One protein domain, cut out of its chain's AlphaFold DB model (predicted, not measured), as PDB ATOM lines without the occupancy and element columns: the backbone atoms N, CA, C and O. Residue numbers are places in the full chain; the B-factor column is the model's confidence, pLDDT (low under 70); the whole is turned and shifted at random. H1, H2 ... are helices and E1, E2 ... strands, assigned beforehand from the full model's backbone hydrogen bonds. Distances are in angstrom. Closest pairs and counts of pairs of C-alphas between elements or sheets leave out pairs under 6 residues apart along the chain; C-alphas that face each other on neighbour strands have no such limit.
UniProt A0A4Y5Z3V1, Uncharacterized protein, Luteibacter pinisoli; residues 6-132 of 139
ATOM      1  N   GLU A   6     233.224 288.464 373.123       57.16
ATOM      2  CA  GLU A   6     234.551 287.905 373.412       57.16
ATOM      3  C   GLU A   6     234.850 286.558 372.730       57.16
ATOM      4  O   GLU A   6     236.013 286.177 372.599       57.16
ATOM      5  N   HIS A   7     233.828 285.844 372.257       60.03
ATOM      6  CA  HIS A   7     233.977 284.586 371.523       60.03
ATOM      7  C   HIS A   7     233.967 284.775 370.002       60.03
ATOM      8  O   HIS A   7     234.118 283.807 369.255       60.03
ATOM      9  N   ARG A   8     233.794 286.009 369.513       78.50
ATOM     10  CA  ARG A   8     233.842 286.297 368.078       78.50
ATOM     11  C   ARG A   8     235.302 286.321 367.613       78.50
ATOM     12  O   ARG A   8     236.089 287.079 368.184       78.50
ATOM     13  N   PRO A   9     235.667 285.588 366.543       83.50
ATOM     14  CA  PRO A   9     237.033 285.579 366.017       83.50
ATOM     15  C   PRO A   9     237.599 286.984 365.773       83.50
ATOM     16  O   PRO A   9     238.723 287.273 366.171       83.50
ATOM     17  N   LEU A  10     236.778 287.894 365.234       90.56
ATOM     18  CA  LEU A  10     237.171 289.280 364.973       90.56
ATOM     19  C   LEU A  10     237.540 290.057 366.245       90.56
ATOM     20  O   LEU A  10     238.493 290.830 366.230       90.56
ATOM     21  N   TYR A  11     236.820 289.843 367.352       92.94
ATOM     22  CA  TYR A  11     237.139 290.504 368.618       92.94
ATOM     23  C   TYR A  11     238.513 290.057 369.123       92.94
ATOM     24  O   TYR A  11     239.331 290.887 369.513       92.94
ATOM     25  N   LYS A  12     238.804 288.751 369.045       94.56
ATOM     26  CA  LYS A  12     240.109 288.213 369.442       94.56
ATOM     27  C   LYS A  12     241.233 288.695 368.521       94.56
ATOM     28  O   LYS A  12     242.288 289.073 369.016       94.56
ATOM     29  N   MET A  13     241.008 288.753 367.207       96.75
ATOM     30  CA  MET A  13     241.962 289.339 366.253       96.75
ATOM     31  C   MET A  13     242.281 290.798 366.599       96.75
ATOM     32  O   MET A  13     243.448 291.180 366.676       96.75
ATOM     33  N   ALA A  14     241.251 291.601 366.872       97.38
ATOM     34  CA  ALA A  14     241.412 292.993 367.269       97.38
ATOM     35  C   ALA A  14     242.148 293.132 368.617       97.38
ATOM     36  O   ALA A  14     243.012 293.994 368.759       97.38
ATOM     37  N   GLU A  15     241.893 292.242 369.581       97.62
ATOM     38  CA  GLU A  15     242.599 292.203 370.870       97.62
ATOM     39  C   GLU A  15     244.102 291.928 370.691       97.62
ATOM     40  O   GLU A  15     244.934 292.595 371.310       97.62
ATOM     41  N   VAL A  16     244.469 291.002 369.799       98.12
ATOM     42  CA  VAL A  16     245.872 290.698 369.463       98.12
ATOM     43  C   VAL A  16     246.551 291.885 368.792       98.12
ATOM     44  O   VAL A  16     247.653 292.271 369.186       98.12
ATOM     45  N   VAL A  17     245.885 292.493 367.810       98.44
ATOM     46  CA  VAL A  17     246.401 293.667 367.097       98.44
ATOM     47  C   VAL A  17     246.621 294.833 368.063       98.44
ATOM     48  O   VAL A  17     247.695 295.435 368.060       98.44
ATOM     49  N   LEU A  18     245.660 295.108 368.952       98.56
ATOM     50  CA  LEU A  18     245.810 296.132 369.986       98.56
ATOM     51  C   LEU A  18     246.915 295.794 370.988       98.56
ATOM     52  O   LEU A  18     247.645 296.692 371.401       98.56
ATOM     53  N   THR A  19     247.079 294.522 371.356       98.50
ATOM     54  CA  THR A  19     248.166 294.079 372.245       98.50
ATOM     55  C   THR A  19     249.525 294.399 371.630       98.50
ATOM     56  O   THR A  19     250.354 295.047 372.273       98.50
ATOM     57  N   LEU A  20     249.738 294.021 370.366       98.31
ATOM     58  CA  LEU A  20     250.962 294.354 369.640       98.31
ATOM     59  C   LEU A  20     251.153 295.876 369.545       98.31
ATOM     60  O   LEU A  20     252.253 296.377 369.774       98.31
ATOM     61  N   TYR A  21     250.087 296.620 369.255       98.44
ATOM     62  CA  TYR A  21     250.145 298.065 369.042       98.44
ATOM     63  C   TYR A  21     250.454 298.863 370.321       98.44
ATOM     64  O   TYR A  21     251.319 299.745 370.319       98.44
ATOM     65  N   LEU A  22     249.767 298.558 371.426       97.88
ATOM     66  CA  LEU A  22     249.831 299.330 372.671       97.88
ATOM     67  C   LEU A  22     250.917 298.826 373.624       97.88
ATOM     68  O   LEU A  22     251.626 299.635 374.230       97.88
ATOM     69  N   ALA A  23     251.069 297.506 373.746       96.38
ATOM     70  CA  ALA A  23     251.840 296.888 374.822       96.38
ATOM     71  C   ALA A  23     253.172 296.267 374.372       96.38
ATOM     72  O   ALA A  23     253.975 295.825 375.203       96.38
ATOM     73  N   CYS A  24     253.461 296.273 373.068       94.94
ATOM     74  CA  CYS A  24     254.694 295.722 372.512       94.94
ATOM     75  C   CYS A  24     255.562 296.802 371.849       94.94
ATOM     76  O   CYS A  24     255.095 297.792 371.281       94.94
ATOM     77  N   HIS A  25     256.880 296.631 371.940       91.75
ATOM     78  CA  HIS A  25     257.821 297.536 371.282       91.75
ATOM     79  C   HIS A  25     257.842 297.250 369.778       91.75
ATOM     80  O   HIS A  25     257.948 296.096 369.369       91.75
ATOM     81  N   ARG A  26     257.754 298.310 368.961       92.00
ATOM     82  CA  ARG A  26     257.705 298.236 367.485       92.00
ATOM     83  C   ARG A  26     256.600 297.317 366.935       92.00
ATOM     84  O   ARG A  26     256.758 296.779 365.848       92.00
ATOM     85  N   GLY A  27     255.515 297.096 367.683       95.38
ATOM     86  CA  GLY A  27     254.446 296.203 367.231       95.38
ATOM     87  C   GLY A  27     254.855 294.732 367.152       95.38
ATOM     88  O   GLY A  27     254.244 294.003 366.380       95.38
ATOM     89  N   LYS A  28     255.898 294.305 367.885       97.12
ATOM     90  CA  LYS A  28     256.486 292.962 367.783       97.12
ATOM     91  C   LYS A  28     256.542 292.241 369.127       97.12
ATOM     92  O   LYS A  28     256.971 292.826 370.122       97.12
ATOM     93  N   SER A  29     256.171 290.962 369.151       97.62
ATOM     94  CA  SER A  29     256.157 290.143 370.370       97.62
ATOM     95  C   SER A  29     256.397 288.663 370.084       97.62
ATOM     96  O   SER A  29     256.055 288.168 369.012       97.62
ATOM     97  N   SER A  30     256.952 287.934 371.054       96.56
ATOM     98  CA  SER A  30     256.943 286.465 371.022       96.56
ATOM     99  C   SER A  30     255.542 285.899 371.271       96.56
ATOM    100  O   SER A  30     254.720 286.531 371.944       96.56
ATOM    101  N   LEU A  31     255.298 284.671 370.790       95.38
ATOM    102  CA  LEU A  31     254.070 283.913 371.071       95.38
ATOM    103  C   LEU A  31     253.780 283.837 372.574       95.38
ATOM    104  O   LEU A  31     252.657 284.037 373.031       95.38
ATOM    105  N   LEU A  32     254.824 283.565 373.353       94.44
ATOM    106  CA  LEU A  32     254.717 283.342 374.782       94.44
ATOM    107  C   LEU A  32     254.243 284.600 375.526       94.44
ATOM    108  O   LEU A  32     253.357 284.525 376.379       94.44
ATOM    109  N   ARG A  33     254.779 285.767 375.158       95.88
ATOM    110  CA  ARG A  33     254.340 287.051 375.709       95.88
ATOM    111  C   ARG A  33     252.928 287.423 375.251       95.88
ATOM    112  O   ARG A  33     252.176 287.989 376.038       95.88
ATOM    113  N   LEU A  34     252.531 287.070 374.028       97.19
ATOM    114  CA  LEU A  34     251.146 287.258 373.580       97.19
ATOM    115  C   LEU A  34     250.167 286.396 374.388       97.19
ATOM    116  O   LEU A  34     249.109 286.888 374.774       97.19
ATOM    117  N   HIS A  35     250.532 285.154 374.727       96.12
ATOM    118  CA  HIS A  35     249.734 284.335 375.644       96.12
ATOM    119  C   HIS A  35     249.624 284.951 377.037       96.12
ATOM    120  O   HIS A  35     248.538 284.914 377.610       96.12
ATOM    121  N   LEU A  36     250.696 285.553 377.559       96.31
ATOM    122  CA  LEU A  36     250.657 286.257 378.841       96.31
ATOM    123  C   LEU A  36     249.637 287.404 378.823       96.31
ATOM    124  O   LEU A  36     248.794 287.482 379.715       96.31
ATOM    125  N   PHE A  37     249.660 288.256 377.794       97.25
ATOM    126  CA  PHE A  37     248.669 289.328 377.663       97.25
ATOM    127  C   PHE A  37     247.248 288.783 377.500       97.25
ATOM    128  O   PHE A  37     246.359 289.194 378.240       97.25
ATOM    129  N   ASN A  38     247.036 287.808 376.614       96.44
ATOM    130  CA  ASN A  38     245.721 287.189 376.423       96.44
ATOM    131  C   ASN A  38     245.198 286.520 377.708       96.44
ATOM    132  O   ASN A  38     244.000 286.524 377.975       96.44
ATOM    133  N   TRP A  39     246.075 285.935 378.526       95.56
ATOM    134  CA  TRP A  39     245.710 285.377 379.828       95.56
ATOM    135  C   TRP A  39     245.337 286.464 380.842       95.56
ATOM    136  O   TRP A  39     244.388 286.273 381.612       95.56
ATOM    137  N   ALA A  40     246.067 287.582 380.836       95.75
ATOM    138  CA  ALA A  40     245.850 288.692 381.753       95.75
ATOM    139  C   ALA A  40     244.541 289.430 381.454       95.75
ATOM    140  O   ALA A  40     243.748 289.645 382.362       95.75
ATOM    141  N   LEU A  41     244.257 289.721 380.181       96.00
ATOM    142  CA  LEU A  41     243.059 290.455 379.750       96.00
ATOM    143  C   LEU A  41     241.729 289.749 380.070       96.00
ATOM    144  O   LEU A  41     240.670 290.357 379.960       96.00
ATOM    145  N   LYS A  42     241.763 288.475 380.479       93.62
ATOM    146  CA  LYS A  42     240.559 287.732 380.880       93.62
ATOM    147  C   LYS A  42     240.003 288.158 382.234       93.62
ATOM    148  O   LYS A  42     238.829 287.908 382.475       93.62
ATOM    149  N   LEU A  43     240.828 288.720 383.123       94.69
ATOM    150  CA  LEU A  43     240.427 289.044 384.494       94.69
ATOM    151  C   LEU A  43     241.093 290.344 384.986       94.69
ATOM    152  O   LEU A  43     242.318 290.460 384.886       94.69
ATOM    153  N   PRO A  44     240.337 291.303 385.558       95.62
ATOM    154  CA  PRO A  44     240.879 292.586 386.015       95.62
ATOM    155  C   PRO A  44     242.043 292.462 387.005       95.62
ATOM    156  O   PRO A  44     243.026 293.190 386.903       95.62
ATOM    157  N   GLU A  45     241.983 291.504 387.928       95.44
ATOM    158  CA  GLU A  45     243.039 291.254 388.910       95.44
ATOM    159  C   GLU A  45     244.361 290.821 388.260       95.44
ATOM    160  O   GLU A  45     245.439 291.134 388.766       95.44
ATOM    161  N   ARG A  46     244.306 290.152 387.101       95.38
ATOM    162  CA  ARG A  46     245.505 289.760 386.349       95.38
ATOM    163  C   ARG A  46     246.087 290.930 385.569       95.38
ATOM    164  O   ARG A  46     247.307 291.031 385.462       95.38
ATOM    165  N   VAL A  47     245.235 291.813 385.046       96.94
ATOM    166  CA  VAL A  47     245.671 293.082 384.445       96.94
ATOM    167  C   VAL A  47     246.391 293.929 385.489       96.94
ATOM    168  O   VAL A  47     247.481 294.428 385.217       96.94
ATOM    169  N   GLU A  48     245.833 294.038 386.695       95.94
ATOM    170  CA  GLU A  48     246.456 294.781 387.793       95.94
ATOM    171  C   GLU A  48     247.802 294.166 388.198       95.94
ATOM    172  O   GLU A  48     248.803 294.877 388.283       95.94
ATOM    173  N   ALA A  49     247.876 292.839 388.342       94.38
ATOM    174  CA  ALA A  49     249.140 292.151 388.606       94.38
ATOM    175  C   ALA A  49     250.192 292.424 387.514       94.38
ATOM    176  O   ALA A  49     251.361 292.677 387.816       94.38
ATOM    177  N   LEU A  50     249.786 292.427 386.240       95.81
ATOM    178  CA  LEU A  50     250.683 292.702 385.120       95.81
ATOM    179  C   LEU A  50     251.112 294.181 385.070       95.81
ATOM    180  O   LEU A  50     252.270 294.482 384.788       95.81
ATOM    181  N   SER A  51     250.214 295.106 385.408       96.12
ATOM    182  CA  SER A  51     250.501 296.538 385.557       96.12
ATOM    183  C   SER A  51     251.525 296.789 386.671       96.12
ATOM    184  O   SER A  51     252.510 297.506 386.473       96.12
ATOM    185  N   GLN A  52     251.370 296.134 387.824       95.50
ATOM    186  CA  GLN A  52     252.343 296.203 388.915       95.50
ATOM    187  C   GLN A  52     253.695 295.616 388.508       95.50
ATOM    188  O   GLN A  52     254.725 296.252 388.740       95.50
ATOM    189  N   ALA A  53     253.703 294.464 387.833       94.69
ATOM    190  CA  ALA A  53     254.923 293.852 387.315       94.69
ATOM    191  C   ALA A  53     255.667 294.775 386.334       94.69
ATOM    192  O   ALA A  53     256.890 294.904 386.411       94.69
ATOM    193  N   ALA A  54     254.935 295.465 385.454       94.94
ATOM    194  CA  ALA A  54     255.486 296.451 384.528       94.94
ATOM    195  C   ALA A  54     256.131 297.642 385.261       94.94
ATOM    196  O   ALA A  54     257.230 298.063 384.899       94.94
ATOM    197  N   ARG A  55     255.493 298.156 386.323       94.38
ATOM    198  CA  ARG A  55     256.031 299.257 387.148       94.38
ATOM    199  C   ARG A  55     257.268 298.840 387.941       94.38
ATOM    200  O   ARG A  55     258.242 299.583 388.000       94.38
ATOM    201  N   GLN A  56     257.234 297.647 388.526       94.50
ATOM    202  CA  GLN A  56     258.323 297.096 389.337       94.50
ATOM    203  C   GLN A  56     259.459 296.504 388.492       94.50
ATOM    204  O   GLN A  56     260.498 296.144 389.040       94.50
ATOM    205  N   LYS A  57     259.268 296.385 387.168       92.38
ATOM    206  CA  LYS A  57     260.177 295.699 386.234       92.38
ATOM    207  C   LYS A  57     260.497 294.263 386.665       92.38
ATOM    208  O   LYS A  57     261.589 293.757 386.414       92.38
ATOM    209  N   LYS A  58     259.542 293.607 387.326       91.00
ATOM    210  CA  LYS A  58     259.689 292.252 387.859       91.00
ATOM    211  C   LYS A  58     258.403 291.466 387.646       91.00
ATOM    212  O   LYS A  58     257.348 291.862 388.128       91.00
ATOM    213  N   LEU A  59     258.499 290.353 386.921       89.31
ATOM    214  CA  LEU A  59     257.365 289.478 386.637       89.31
ATOM    215  C   LEU A  59     257.341 288.334 387.653       89.31
ATOM    216  O   LEU A  59     258.012 287.330 387.466       89.31
ATOM    217  N   ASN A  60     256.571 288.499 388.727       80.75
ATOM    218  CA  ASN A  60     256.373 287.460 389.743       80.75
ATOM    219  C   ASN A  60     255.076 286.691 389.458       80.75
ATOM    220  O   ASN A  60     254.086 286.854 390.168       80.75
ATOM    221  N   LEU A  61     255.055 285.896 388.390       79.38
ATOM    222  CA  LEU A  61     253.927 285.019 388.068       79.38
ATOM    223  C   LEU A  61     254.399 283.570 388.079       79.38
ATOM    224  O   LEU A  61     255.368 283.247 387.404       79.38
ATOM    225  N   ALA A  62     253.696 282.707 388.818       69.69
ATOM    226  CA  ALA A  62     254.065 281.298 388.919       69.69
ATOM    227  C   ALA A  62     253.879 280.569 387.582       69.69
ATOM    228  O   ALA A  62     254.814 279.932 387.124       69.69
ATOM    229  N   VAL A  63     252.705 280.682 386.944       79.50
ATOM    230  CA  VAL A  63     252.371 280.099 385.627       79.50
ATOM    231  C   VAL A  63     251.253 280.931 384.973       79.50
ATOM    232  O   VAL A  63     250.408 281.481 385.682       79.50
ATOM    233  N   TRP A  64     251.193 281.005 383.636       88.88
ATOM    234  CA  TRP A  64     250.001 281.469 382.901       88.88
ATOM    235  C   TRP A  64     249.535 280.450 381.857       88.88
ATOM    236  O   TRP A  64     250.299 279.613 381.381       88.88
ATOM    237  N   GLY A  65     248.249 280.519 381.513       86.31
ATOM    238  CA  GLY A  65     247.613 279.572 380.599       86.31
ATOM    239  C   GLY A  65     247.825 279.915 379.124       86.31
ATOM    240  O   GLY A  65     247.741 281.079 378.726       86.31
ATOM    241  N   PHE A  66     248.016 278.881 378.305       89.88
ATOM    242  CA  PHE A  66     247.934 278.977 376.848       89.88
ATOM    243  C   PHE A  66     246.473 278.928 376.393       89.88
ATOM    244  O   PHE A  66     245.622 278.319 377.037       89.88
ATOM    245  N   ASP A  67     246.178 279.589 375.278       91.50
ATOM    246  CA  ASP A  67     244.821 279.721 374.751       91.50
ATOM    247  C   ASP A  67     244.784 279.362 373.260       91.50
ATOM    248  O   ASP A  67     245.329 280.115 372.449       91.50
ATOM    249  N   PRO A  68     244.135 278.253 372.868       91.69
ATOM    250  CA  PRO A  68     243.998 277.880 371.464       91.69
ATOM    251  C   PRO A  68     243.324 278.959 370.606       91.69
ATOM    252  O   PRO A  68     243.662 279.100 369.432       91.69
ATOM    253  N   ALA A  69     242.418 279.765 371.176       92.12
ATOM    254  CA  ALA A  69     241.759 280.844 370.444       92.12
ATOM    255  C   ALA A  69     242.746 281.942 370.020       92.12
ATOM    256  O   ALA A  69     242.568 282.546 368.963       92.12
ATOM    257  N   LEU A  70     243.816 282.163 370.796       95.44
ATOM    258  CA  LEU A  70     244.893 283.074 370.408       95.44
ATOM    259  C   LEU A  70     245.637 282.545 369.178       95.44
ATOM    260  O   LEU A  70     245.857 283.292 368.232       95.44
ATOM    261  N   ALA A  71     245.991 281.257 369.174       93.88
ATOM    262  CA  ALA A  71     246.693 280.641 368.050       93.88
ATOM    263  C   ALA A  71     245.852 280.689 366.763       93.88
ATOM    264  O   ALA A  71     246.364 281.006 365.693       93.88
ATOM    265  N   VAL A  72     244.545 280.441 366.871       94.12
ATOM    266  CA  VAL A  72     243.611 280.578 365.744       94.12
ATOM    267  C   VAL A  72     243.544 282.028 365.253       94.12
ATOM    268  O   VAL A  72     243.633 282.262 364.051       94.12
ATOM    269  N   ALA A  73     243.445 283.008 366.156       96.31
ATOM    270  CA  ALA A  73     243.423 284.421 365.780       96.31
ATOM    271  C   ALA A  73     244.720 284.868 365.086       96.31
ATOM    272  O   ALA A  73     244.649 285.584 364.091       96.31
ATOM    273  N   LEU A  74     245.886 284.412 365.556       97.06
ATOM    274  CA  LEU A  74     247.176 284.690 364.916       97.06
ATOM    275  C   LEU A  74     247.223 284.159 363.480       97.06
ATOM    276  O   LEU A  74     247.609 284.897 362.582       97.06
ATOM    277  N   ARG A  75     246.736 282.935 363.243       95.88
ATOM    278  CA  ARG A  75     246.659 282.357 361.890       95.88
ATOM    279  C   ARG A  75     245.734 283.145 360.964       95.88
ATOM    280  O   ARG A  75     246.058 283.330 359.797       95.88
ATOM    281  N   TYR A  76     244.593 283.624 361.466       96.25
ATOM    282  CA  TYR A  76     243.707 284.483 360.674       96.25
ATOM    283  C   TYR A  76     244.338 285.838 360.359       96.25
ATOM    284  O   TYR A  76     244.195 286.321 359.242       96.25
ATOM    285  N   LEU A  77     245.028 286.447 361.326       97.50
ATOM    286  CA  LEU A  77     245.727 287.718 361.133       97.50
ATOM    287  C   LEU A  77     246.859 287.590 360.110       97.50
ATOM    288  O   LEU A  77     246.997 288.466 359.263       97.50
ATOM    289  N   GLU A  78     247.628 286.504 360.174       96.94
ATOM    290  CA  GLU A  78     248.700 286.207 359.222       96.94
ATOM    291  C   GLU A  78     248.136 285.966 357.817       96.94
ATOM    292  O   GLU A  78     248.562 286.607 356.863       96.94
ATOM    293  N   GLY A  79     247.100 285.128 357.690       96.38
ATOM    294  CA  GLY A  79     246.425 284.893 356.408       96.38
ATOM    295  C   GLY A  79     245.690 286.113 355.839       96.38
ATOM    296  O   GLY A  79     245.327 286.104 354.668       96.38
ATOM    297  N   SER A  80     245.467 287.146 356.657       95.12
ATOM    298  CA  SER A  80     244.889 288.436 356.248       95.12
ATOM    299  C   SER A  80     245.950 289.531 356.075       95.12
ATOM    300  O   SER A  80     245.585 290.697 355.973       95.12
ATOM    301  N   GLU A  81     247.243 289.184 356.115       97.12
ATOM    302  CA  GLU A  81     248.379 290.109 355.950       97.12
ATOM    303  C   GLU A  81     248.409 291.271 356.967       97.12
ATOM    304  O   GLU A  81     249.040 292.306 356.761       97.12
ATOM    305  N   LEU A  82     247.743 291.104 358.115       98.12
ATOM    306  CA  LEU A  82     247.739 292.093 359.199       98.12
ATOM    307  C   LEU A  82     248.972 291.948 360.099       98.12
ATOM    308  O   LEU A  82     249.408 292.912 360.736       98.12
ATOM    309  N   ILE A  83     249.530 290.742 360.167       98.44
ATOM    310  CA  ILE A  83     250.773 290.444 360.877       98.44
ATOM    311  C   ILE A  83     251.662 289.544 360.027       98.44
ATOM    312  O   ILE A  83     251.169 288.818 359.167       98.44
ATOM    313  N   SER A  84     252.948 289.519 360.351       97.81
ATOM    314  CA  SER A  84     253.889 288.502 359.889       97.81
ATOM    315  C   SER A  84     254.479 287.733 361.064       97.81
ATOM    316  O   SER A  84     254.680 288.289 362.152       97.81
ATOM    317  N   GLU A  85     254.790 286.454 360.852       96.44
ATOM    318  CA  GLU A  85     255.634 285.677 361.750       96.44
ATOM    319  C   GLU A  85     257.049 285.542 361.172       96.44
ATOM    320  O   GLU A  85     257.255 285.070 360.056       96.44
ATOM    321  N   ALA A  86     258.057 285.929 361.953       92.69
ATOM    322  CA  ALA A  86     259.453 285.671 361.621       92.69
ATOM    323  C   ALA A  86     260.248 285.310 362.877       92.69
ATOM    324  O   ALA A  86     260.302 286.082 363.844       92.69
ATOM    325  N   ASN A  87     260.924 284.158 362.840       90.25
ATOM    326  CA  ASN A  87     261.747 283.637 363.937       90.25
ATOM    327  C   ASN A  87     260.970 283.525 365.269       90.25
ATOM    328  O   ASN A  87     261.458 283.963 366.314       90.25
ATOM    329  N   GLY A  88     259.737 283.000 365.228       87.81
ATOM    330  CA  GLY A  88     258.884 282.805 366.410       87.81
ATOM    331  C   GLY A  88     258.372 284.098 367.055       87.81
ATOM    332  O   GLY A  88     257.964 284.107 368.223       87.81
ATOM    333  N   LYS A  89     258.441 285.219 366.327       95.06
ATOM    334  CA  LYS A  89     257.916 286.517 366.750       95.06
ATOM    335  C   LYS A  89     256.924 287.031 365.721       95.06
ATOM    336  O   LYS A  89     257.224 287.038 364.533       95.06
ATOM    337  N   PHE A  90     255.816 287.553 366.222       98.06
ATOM    338  CA  PHE A  90     254.777 288.190 365.429       98.06
ATOM    339  C   PHE A  90     255.012 289.692 365.389       98.06
ATOM    340  O   PHE A  90     255.341 290.277 366.426       98.06
ATOM    341  N   ALA A  91     254.853 290.306 364.222       98.25
ATOM    342  CA  ALA A  91     254.977 291.744 364.023       98.25
ATOM    343  C   ALA A  91     253.769 292.293 363.256       98.25
ATOM    344  O   ALA A  91     253.264 291.632 362.358       98.25
ATOM    345  N   LEU A  92     253.312 293.498 363.610       98.31
ATOM    346  CA  LEU A  92     252.289 294.205 362.835       98.31
ATOM    347  C   LEU A  92     252.840 294.643 361.477       98.31
ATOM    348  O   LEU A  92     253.833 295.375 361.422       98.31
ATOM    349  N   GLU A  93     252.118 294.292 360.421       98.25
ATOM    350  CA  GLU A  93     252.323 294.838 359.082       98.25
ATOM    351  C   GLU A  93     251.624 296.196 358.926       98.25
ATOM    352  O   GLU A  93     250.928 296.669 359.833       98.25
ATOM    353  N   ALA A  94     251.815 296.854 357.780       97.81
ATOM    354  CA  ALA A  94     251.218 298.163 357.502       97.81
ATOM    355  C   ALA A  94     249.687 298.157 357.677       97.81
ATOM    356  O   ALA A  94     249.146 299.022 358.372       97.81
ATOM    357  N   GLU A  95     249.009 297.142 357.137       97.25
ATOM    358  CA  GLU A  95     247.558 296.976 357.265       97.25
ATOM    359  C   GLU A  95     247.135 296.684 358.711       97.25
ATOM    360  O   GLU A  95     246.170 297.259 359.213       97.25
ATOM    361  N   GLY A  96     247.910 295.886 359.453       97.88
ATOM    362  CA  GLY A  96     247.679 295.669 360.884       97.88
ATOM    363  C   GLY A  96     247.786 296.952 361.704       97.88
ATOM    364  O   GLY A  96     246.984 297.191 362.611       97.88
ATOM    365  N   GLN A  97     248.747 297.819 361.376       98.25
ATOM    366  CA  GLN A  97     248.869 299.133 362.006       98.25
ATOM    367  C   GLN A  97     247.703 300.057 361.641       98.25
ATOM    368  O   GLN A  97     247.225 300.792 362.508       98.25
ATOM    369  N   ALA A  98     247.247 300.042 360.386       98.19
ATOM    370  CA  ALA A  98     246.075 300.799 359.954       98.19
ATOM    371  C   ALA A  98     244.814 300.326 360.691       98.19
ATOM    372  O   ALA A  98     244.080 301.145 361.246       98.19
ATOM    373  N   PHE A  99     244.628 299.011 360.805       97.75
ATOM    374  CA  PHE A  99     243.529 298.403 361.547       97.75
ATOM    375  C   PHE A  99     243.559 298.779 363.035       97.75
ATOM    376  O   PHE A  99     242.546 299.221 363.582       97.75
ATOM    377  N   ALA A 100     244.728 298.709 363.683       98.19
ATOM    378  CA  ALA A 100     244.893 299.157 365.066       98.19
ATOM    379  C   ALA A 100     244.491 300.629 365.242       98.19
ATOM    380  O   ALA A 100     243.753 300.966 366.167       98.19
ATOM    381  N   LYS A 101     244.945 301.510 364.339       98.31
ATOM    382  CA  LYS A 101     244.615 302.944 364.364       98.31
ATOM    383  C   LYS A 101     243.120 303.193 364.172       98.31
ATOM    384  O   LYS A 101     242.566 304.016 364.892       98.31
ATOM    385  N   ALA A 102     242.471 302.468 363.261       97.94
ATOM    386  CA  ALA A 102     241.030 302.563 363.045       97.94
ATOM    387  C   ALA A 102     240.247 302.176 364.308       97.94
ATOM    388  O   ALA A 102     239.352 302.907 364.723       97.94
ATOM    389  N   ILE A 103     240.641 301.086 364.980       97.81
ATOM    390  CA  ILE A 103     240.043 300.709 366.265       97.81
ATOM    391  C   ILE A 103     240.297 301.798 367.307       97.81
ATOM    392  O   ILE A 103     239.379 302.159 368.034       97.81
ATOM    393  N   MET A 104     241.521 302.328 367.403       97.94
ATOM    394  CA  MET A 104     241.880 303.366 368.376       97.94
ATOM    395  C   MET A 104     241.086 304.661 368.197       97.94
ATOM    396  O   MET A 104     240.728 305.259 369.208       97.94
ATOM    397  N   ALA A 105     240.780 305.050 366.957       97.69
ATOM    398  CA  ALA A 105     240.038 306.267 366.635       97.69
ATOM    399  C   ALA A 105     238.582 306.257 367.136       97.69
ATOM    400  O   ALA A 105     238.033 307.317 367.423       97.69
ATOM    401  N   ASP A 106     237.964 305.081 367.275       96.56
ATOM    402  CA  ASP A 106     236.604 304.943 367.801       96.56
ATOM    403  C   ASP A 106     236.620 304.583 369.296       96.56
ATOM    404  O   ASP A 106     236.898 303.445 369.686       96.56
ATOM    405  N   GLU A 107     236.293 305.538 370.166       93.38
ATOM    406  CA  GLU A 107     236.279 305.363 371.628       93.38
ATOM    407  C   GLU A 107     235.231 304.356 372.142       93.38
ATOM    408  O   GLU A 107     235.323 303.866 373.277       93.38
ATOM    409  N   SER A 108     234.229 304.022 371.325       93.69
ATOM    410  CA  SER A 108     233.220 303.020 371.671       93.69
ATOM    411  C   SER A 108     233.757 301.594 371.525       93.69
ATOM    412  O   SER A 108     233.360 300.703 372.282       93.69
ATOM    413  N   LEU A 109     234.721 301.382 370.622       94.75
ATOM    414  CA  LEU A 109     235.293 300.070 370.349       94.75
ATOM    415  C   LEU A 109     236.337 299.677 371.392       94.75
ATOM    416  O   LEU A 109     237.252 300.434 371.717       94.75
ATOM    417  N   MET A 110     236.228 298.435 371.872       94.88
ATOM    418  CA  MET A 110     237.230 297.759 372.709       94.88
ATOM    419  C   MET A 110     237.695 298.568 373.930       94.88
ATOM    420  O   MET A 110     238.843 298.456 374.357       94.88
ATOM    421  N   ARG A 111     236.801 299.377 374.513       96.44
ATOM    422  CA  ARG A 111     237.117 300.319 375.599       96.44
ATOM    423  C   ARG A 111     237.870 299.671 376.763       96.44
ATOM    424  O   ARG A 111     238.853 300.227 377.240       96.44
ATOM    425  N   ILE A 112     237.424 298.487 377.187       95.81
ATOM    426  CA  ILE A 112     238.038 297.728 378.286       95.81
ATOM    427  C   ILE A 112     239.459 297.297 377.909       95.81
ATOM    428  O   ILE A 112     240.399 297.604 378.633       95.81
ATOM    429  N   VAL A 113     239.637 296.688 376.734       97.06
ATOM    430  CA  VAL A 113     240.950 296.223 376.250       97.06
ATOM    431  C   VAL A 113     241.931 297.385 376.092       97.06
ATOM    432  O   VAL A 113     243.074 297.280 376.528       97.06
ATOM    433  N   LYS A 114     241.496 298.515 375.521       98.19
ATOM    434  CA  LYS A 114     242.327 299.722 375.384       98.19
ATOM    435  C   LYS A 114     242.788 300.252 376.738       98.19
ATOM    436  O   LYS A 114     243.968 300.549 376.902       98.19
ATOM    437  N   ARG A 115     241.868 300.348 377.706       97.69
ATOM    438  CA  ARG A 115     242.173 300.766 379.081       97.69
ATOM    439  C   ARG A 115     243.190 299.821 379.721       97.69
ATOM    440  O   ARG A 115     244.189 300.285 380.256       97.69
ATOM    441  N   ASP A 116     242.945 298.518 379.642       98.00
ATOM    442  CA  ASP A 116     243.745 297.501 380.326       98.00
ATOM    443  C   ASP A 116     245.153 297.395 379.733       98.00
ATOM    444  O   ASP A 116     246.144 297.422 380.462       98.00
ATOM    445  N   LEU A 117     245.269 297.385 378.402       97.94
ATOM    446  CA  LEU A 117     246.565 297.448 377.722       97.94
ATOM    447  C   LEU A 117     247.277 298.781 377.964       97.94
ATOM    448  O   LEU A 117     248.496 298.794 378.104       97.94
ATOM    449  N   GLY A 118     246.541 299.893 378.039       96.81
ATOM    450  CA  GLY A 118     247.094 301.203 378.381       96.81
ATOM    451  C   GLY A 118     247.663 301.253 379.801       96.81
ATOM    452  O   GLY A 118     248.723 301.838 380.010       96.81
ATOM    453  N   ALA A 119     247.005 300.593 380.760       95.94
ATOM    454  CA  ALA A 119     247.456 300.514 382.148       95.94
ATOM    455  C   ALA A 119     248.761 299.716 382.296       95.94
ATOM    456  O   ALA A 119     249.645 300.117 383.053       95.94
ATOM    457  N   VAL A 120     248.899 298.611 381.554       95.88
ATOM    458  CA  VAL A 120     250.136 297.809 381.529       95.88
ATOM    459  C   VAL A 120     251.230 298.498 380.702       95.88
ATOM    460  O   VAL A 120     252.415 298.465 381.051       95.88
ATOM    461  N   GLY A 121     250.839 299.123 379.592       94.44
ATOM    462  CA  GLY A 121     251.734 299.754 378.637       94.44
ATOM    463  C   GLY A 121     252.785 298.782 378.103       94.44
ATOM    464  O   GLY A 121     252.549 297.589 377.919       94.44
ATOM    465  N   LYS A 122     253.991 299.297 377.863       95.12
ATOM    466  CA  LYS A 122     255.089 298.539 377.248       95.12
ATOM    467  C   LYS A 122     256.097 297.965 378.253       95.12
ATOM    468  O   LYS A 122     257.184 297.559 377.847       95.12
ATOM    469  N   GLY A 123     255.767 297.962 379.547       93.12
ATOM    470  CA  GLY A 123     256.714 297.642 380.624       93.12
ATOM    471  C   GLY A 123     257.009 296.151 380.814       93.12
ATOM    472  O   GLY A 123     258.011 295.808 381.429       93.12
ATOM    473  N   ILE A 124     256.189 295.261 380.257       95.62
ATOM    474  CA  ILE A 124     256.483 293.822 380.225       95.62
ATOM    475  C   ILE A 124     257.461 293.560 379.089       95.62
ATOM    476  O   ILE A 124     257.119 293.818 377.942       95.62
ATOM    477  N   THR A 125     258.671 293.078 379.359       94.75
ATOM    478  CA  THR A 125     259.689 292.840 378.317       94.75
ATOM    479  C   THR A 125     259.763 291.368 377.910       94.75
ATOM    480  O   THR A 125     259.291 290.488 378.628       94.75
ATOM    481  N   GLU A 126     260.375 291.081 376.756       94.38
ATOM    482  CA  GLU A 126     260.671 289.693 376.356       94.38
ATOM    483  C   GLU A 126     261.565 288.987 377.385       94.38
ATOM    484  O   GLU A 126     261.349 287.815 377.682       94.38
ATOM    485  N   ASP A 127     262.526 289.707 377.967       93.44
ATOM    486  CA  ASP A 127     263.467 289.151 378.942       93.44
ATOM    487  C   ASP A 127     262.759 288.726 380.231       93.44
ATOM    488  O   ASP A 127     263.028 287.643 380.748       93.44
ATOM    489  N   MET A 128     261.798 289.529 380.709       93.31
ATOM    490  CA  MET A 128     260.968 289.182 381.871       93.31
ATOM    491  C   MET A 128     260.183 287.890 381.630       93.31
ATOM    492  O   MET A 128     260.147 287.015 382.491       93.31
ATOM    493  N   VAL A 129     259.578 287.751 380.449       93.25
ATOM    494  CA  VAL A 129     258.810 286.554 380.077       93.25
ATOM    495  C   VAL A 129     259.731 285.340 379.919       93.25
ATOM    496  O   VAL A 129     259.403 284.247 380.379       93.25
ATOM    497  N   SER A 130     260.906 285.526 379.308       90.44
ATOM    498  CA  SER A 130     261.892 284.459 379.135       90.44
ATOM    499  C   SER A 130     262.422 283.947 380.474       90.44
ATOM    500  O   SER A 130     262.532 282.731 380.638       90.44
ATOM    501  N   ALA A 131     262.704 284.837 381.430       89.38
ATOM    502  CA  ALA A 131     263.182 284.473 382.761       89.38
ATOM    503  C   ALA A 131     262.218 283.507 383.466       89.38
ATOM    504  O   ALA A 131     262.623 282.400 383.810       89.38
ATOM    505  N   VAL A 132     260.930 283.862 383.546       88.50
ATOM    506  CA  VAL A 132     259.904 283.005 384.168       88.50
ATOM    507  C   VAL A 132     259.760 281.673 383.422       88.50
ATOM    508  O   VAL A 132     259.685 280.611 384.026       88.50
TER     509      VAL A 132
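What this domain is: This is residues 6 to 132 of the 139 residues of an uncharacterized protein of Luteibacter pinisoli (UniProt A0A4Y5Z3V1). A helix, H1, makes the core of a compact helical body: H4, H5 and H2 cross it at about right angles, H6 runs alongside it, and H3 runs alongside H6 farther out. A small three-stranded sheet covers the part of H1 made by residues 16 to 23, with the hairpin E2 and E3 making two of its strands, and the short helix H7 lies far out from the middle. The printed part has 127 residues, with seven named helices and three named strands in the order H1, E1, H2, H3, H4, E2, E3, H5, H6, H7; the sheet runs E1, E3, E2 and is antiparallel. The class is mostly helix, and the whole is compact and rounded, with a radius of gyration of the C-alphas of 13.4 A and spans of 35 by 34 by 26 A.

Where its parts are: The printed part begins at Glu 6, and H1, residues 9 to 23, starts with C-alpha 9 at (237.033, 285.579, 366.017) and is 20.6 A long. E1 is residues 28 to 30, and H2, residues 31 to 40, follows it at once and measures 14.3 A. H3, residues 44 to 56, is 18.3 A long, and H4, residues 68 to 79, is 16.8 A long. E2 is residues 83 to 86, with C-alpha 83 at (250.773, 290.444, 360.877), and E3 is residues 89 to 92. H5, residues 94 to 105, measures 16.6 A, and H6, residues 111 to 120, measures 14.5 A. H7, residues 126 to 132, ends with C-alpha 132 at (259.904, 283.005, 384.168).

How they stand to each other: H1 is the hub and touches four helices. It touches H4 about perpendicular at 83 degrees, the closest C-alphas being those of Met 13 and Ala 73, 5.2 A apart. It touches H5 at 88 degrees, closest at the C-alphas of Leu 18 and Ala 100, 5.8 A. With residues 16 to 19 alone it touches H2 at 77 degrees, closest at the C-alphas of Thr 19 and Phe 37, 7.2 A. It touches H6 at a shallow tilt of 32 degrees, the same way, closest at the C-alphas of Ala 23 and Leu 117, 6.0 A. H3 touches H6 at a shallow tilt of 29 degrees, the same way, with the C-alphas of Ser 51 and Val 120 closest at 4.2 A. H2 and H3 touch only at the corner, closest at the C-alphas of Ala 40 and Arg 46, 4.7 A. H7 only just touches H2, with 3 pairs of C-alphas within 8 A, the closest being those of Arg 33 and Val 129, 6.3 A. The helix packing is only just mostly crossed, with 2 of 6 touching pairs at a shallow tilt. H1, H2 and H4 are on one face of the sheet, in two layers, one of helices and one of strands. H1 has a height over the sheet of 10.5 A and runs across the strands, at 87 degrees to E3 on the local plane. H4 lies over E2 and stands up from the sheet, its line rising 50 degrees; H5 only grazes the sheet with residues 94 to 100. Edge strand E1 is antiparallel to inner strand E3, with N 29 and O 90 at 2.9 A. E2 and E3 are a hairpin, with N 84 and O 91 at 2.9 A and N 89 and O 86 at 3.2 A, within hydrogen-bond range. In H1 to H7 every O i to N i+4 pair is within that range.

The domain as a whole: The two C-alphas farthest apart are those of Gln 56 and Gly 79, 37.1 A. The printed part has no cut. The link from H3 to H4 is long, with 11 residues; the other links are tight. The mean pLDDT of the printed part is 94.0, and residues 6 to 7 and residue 62 are under 70.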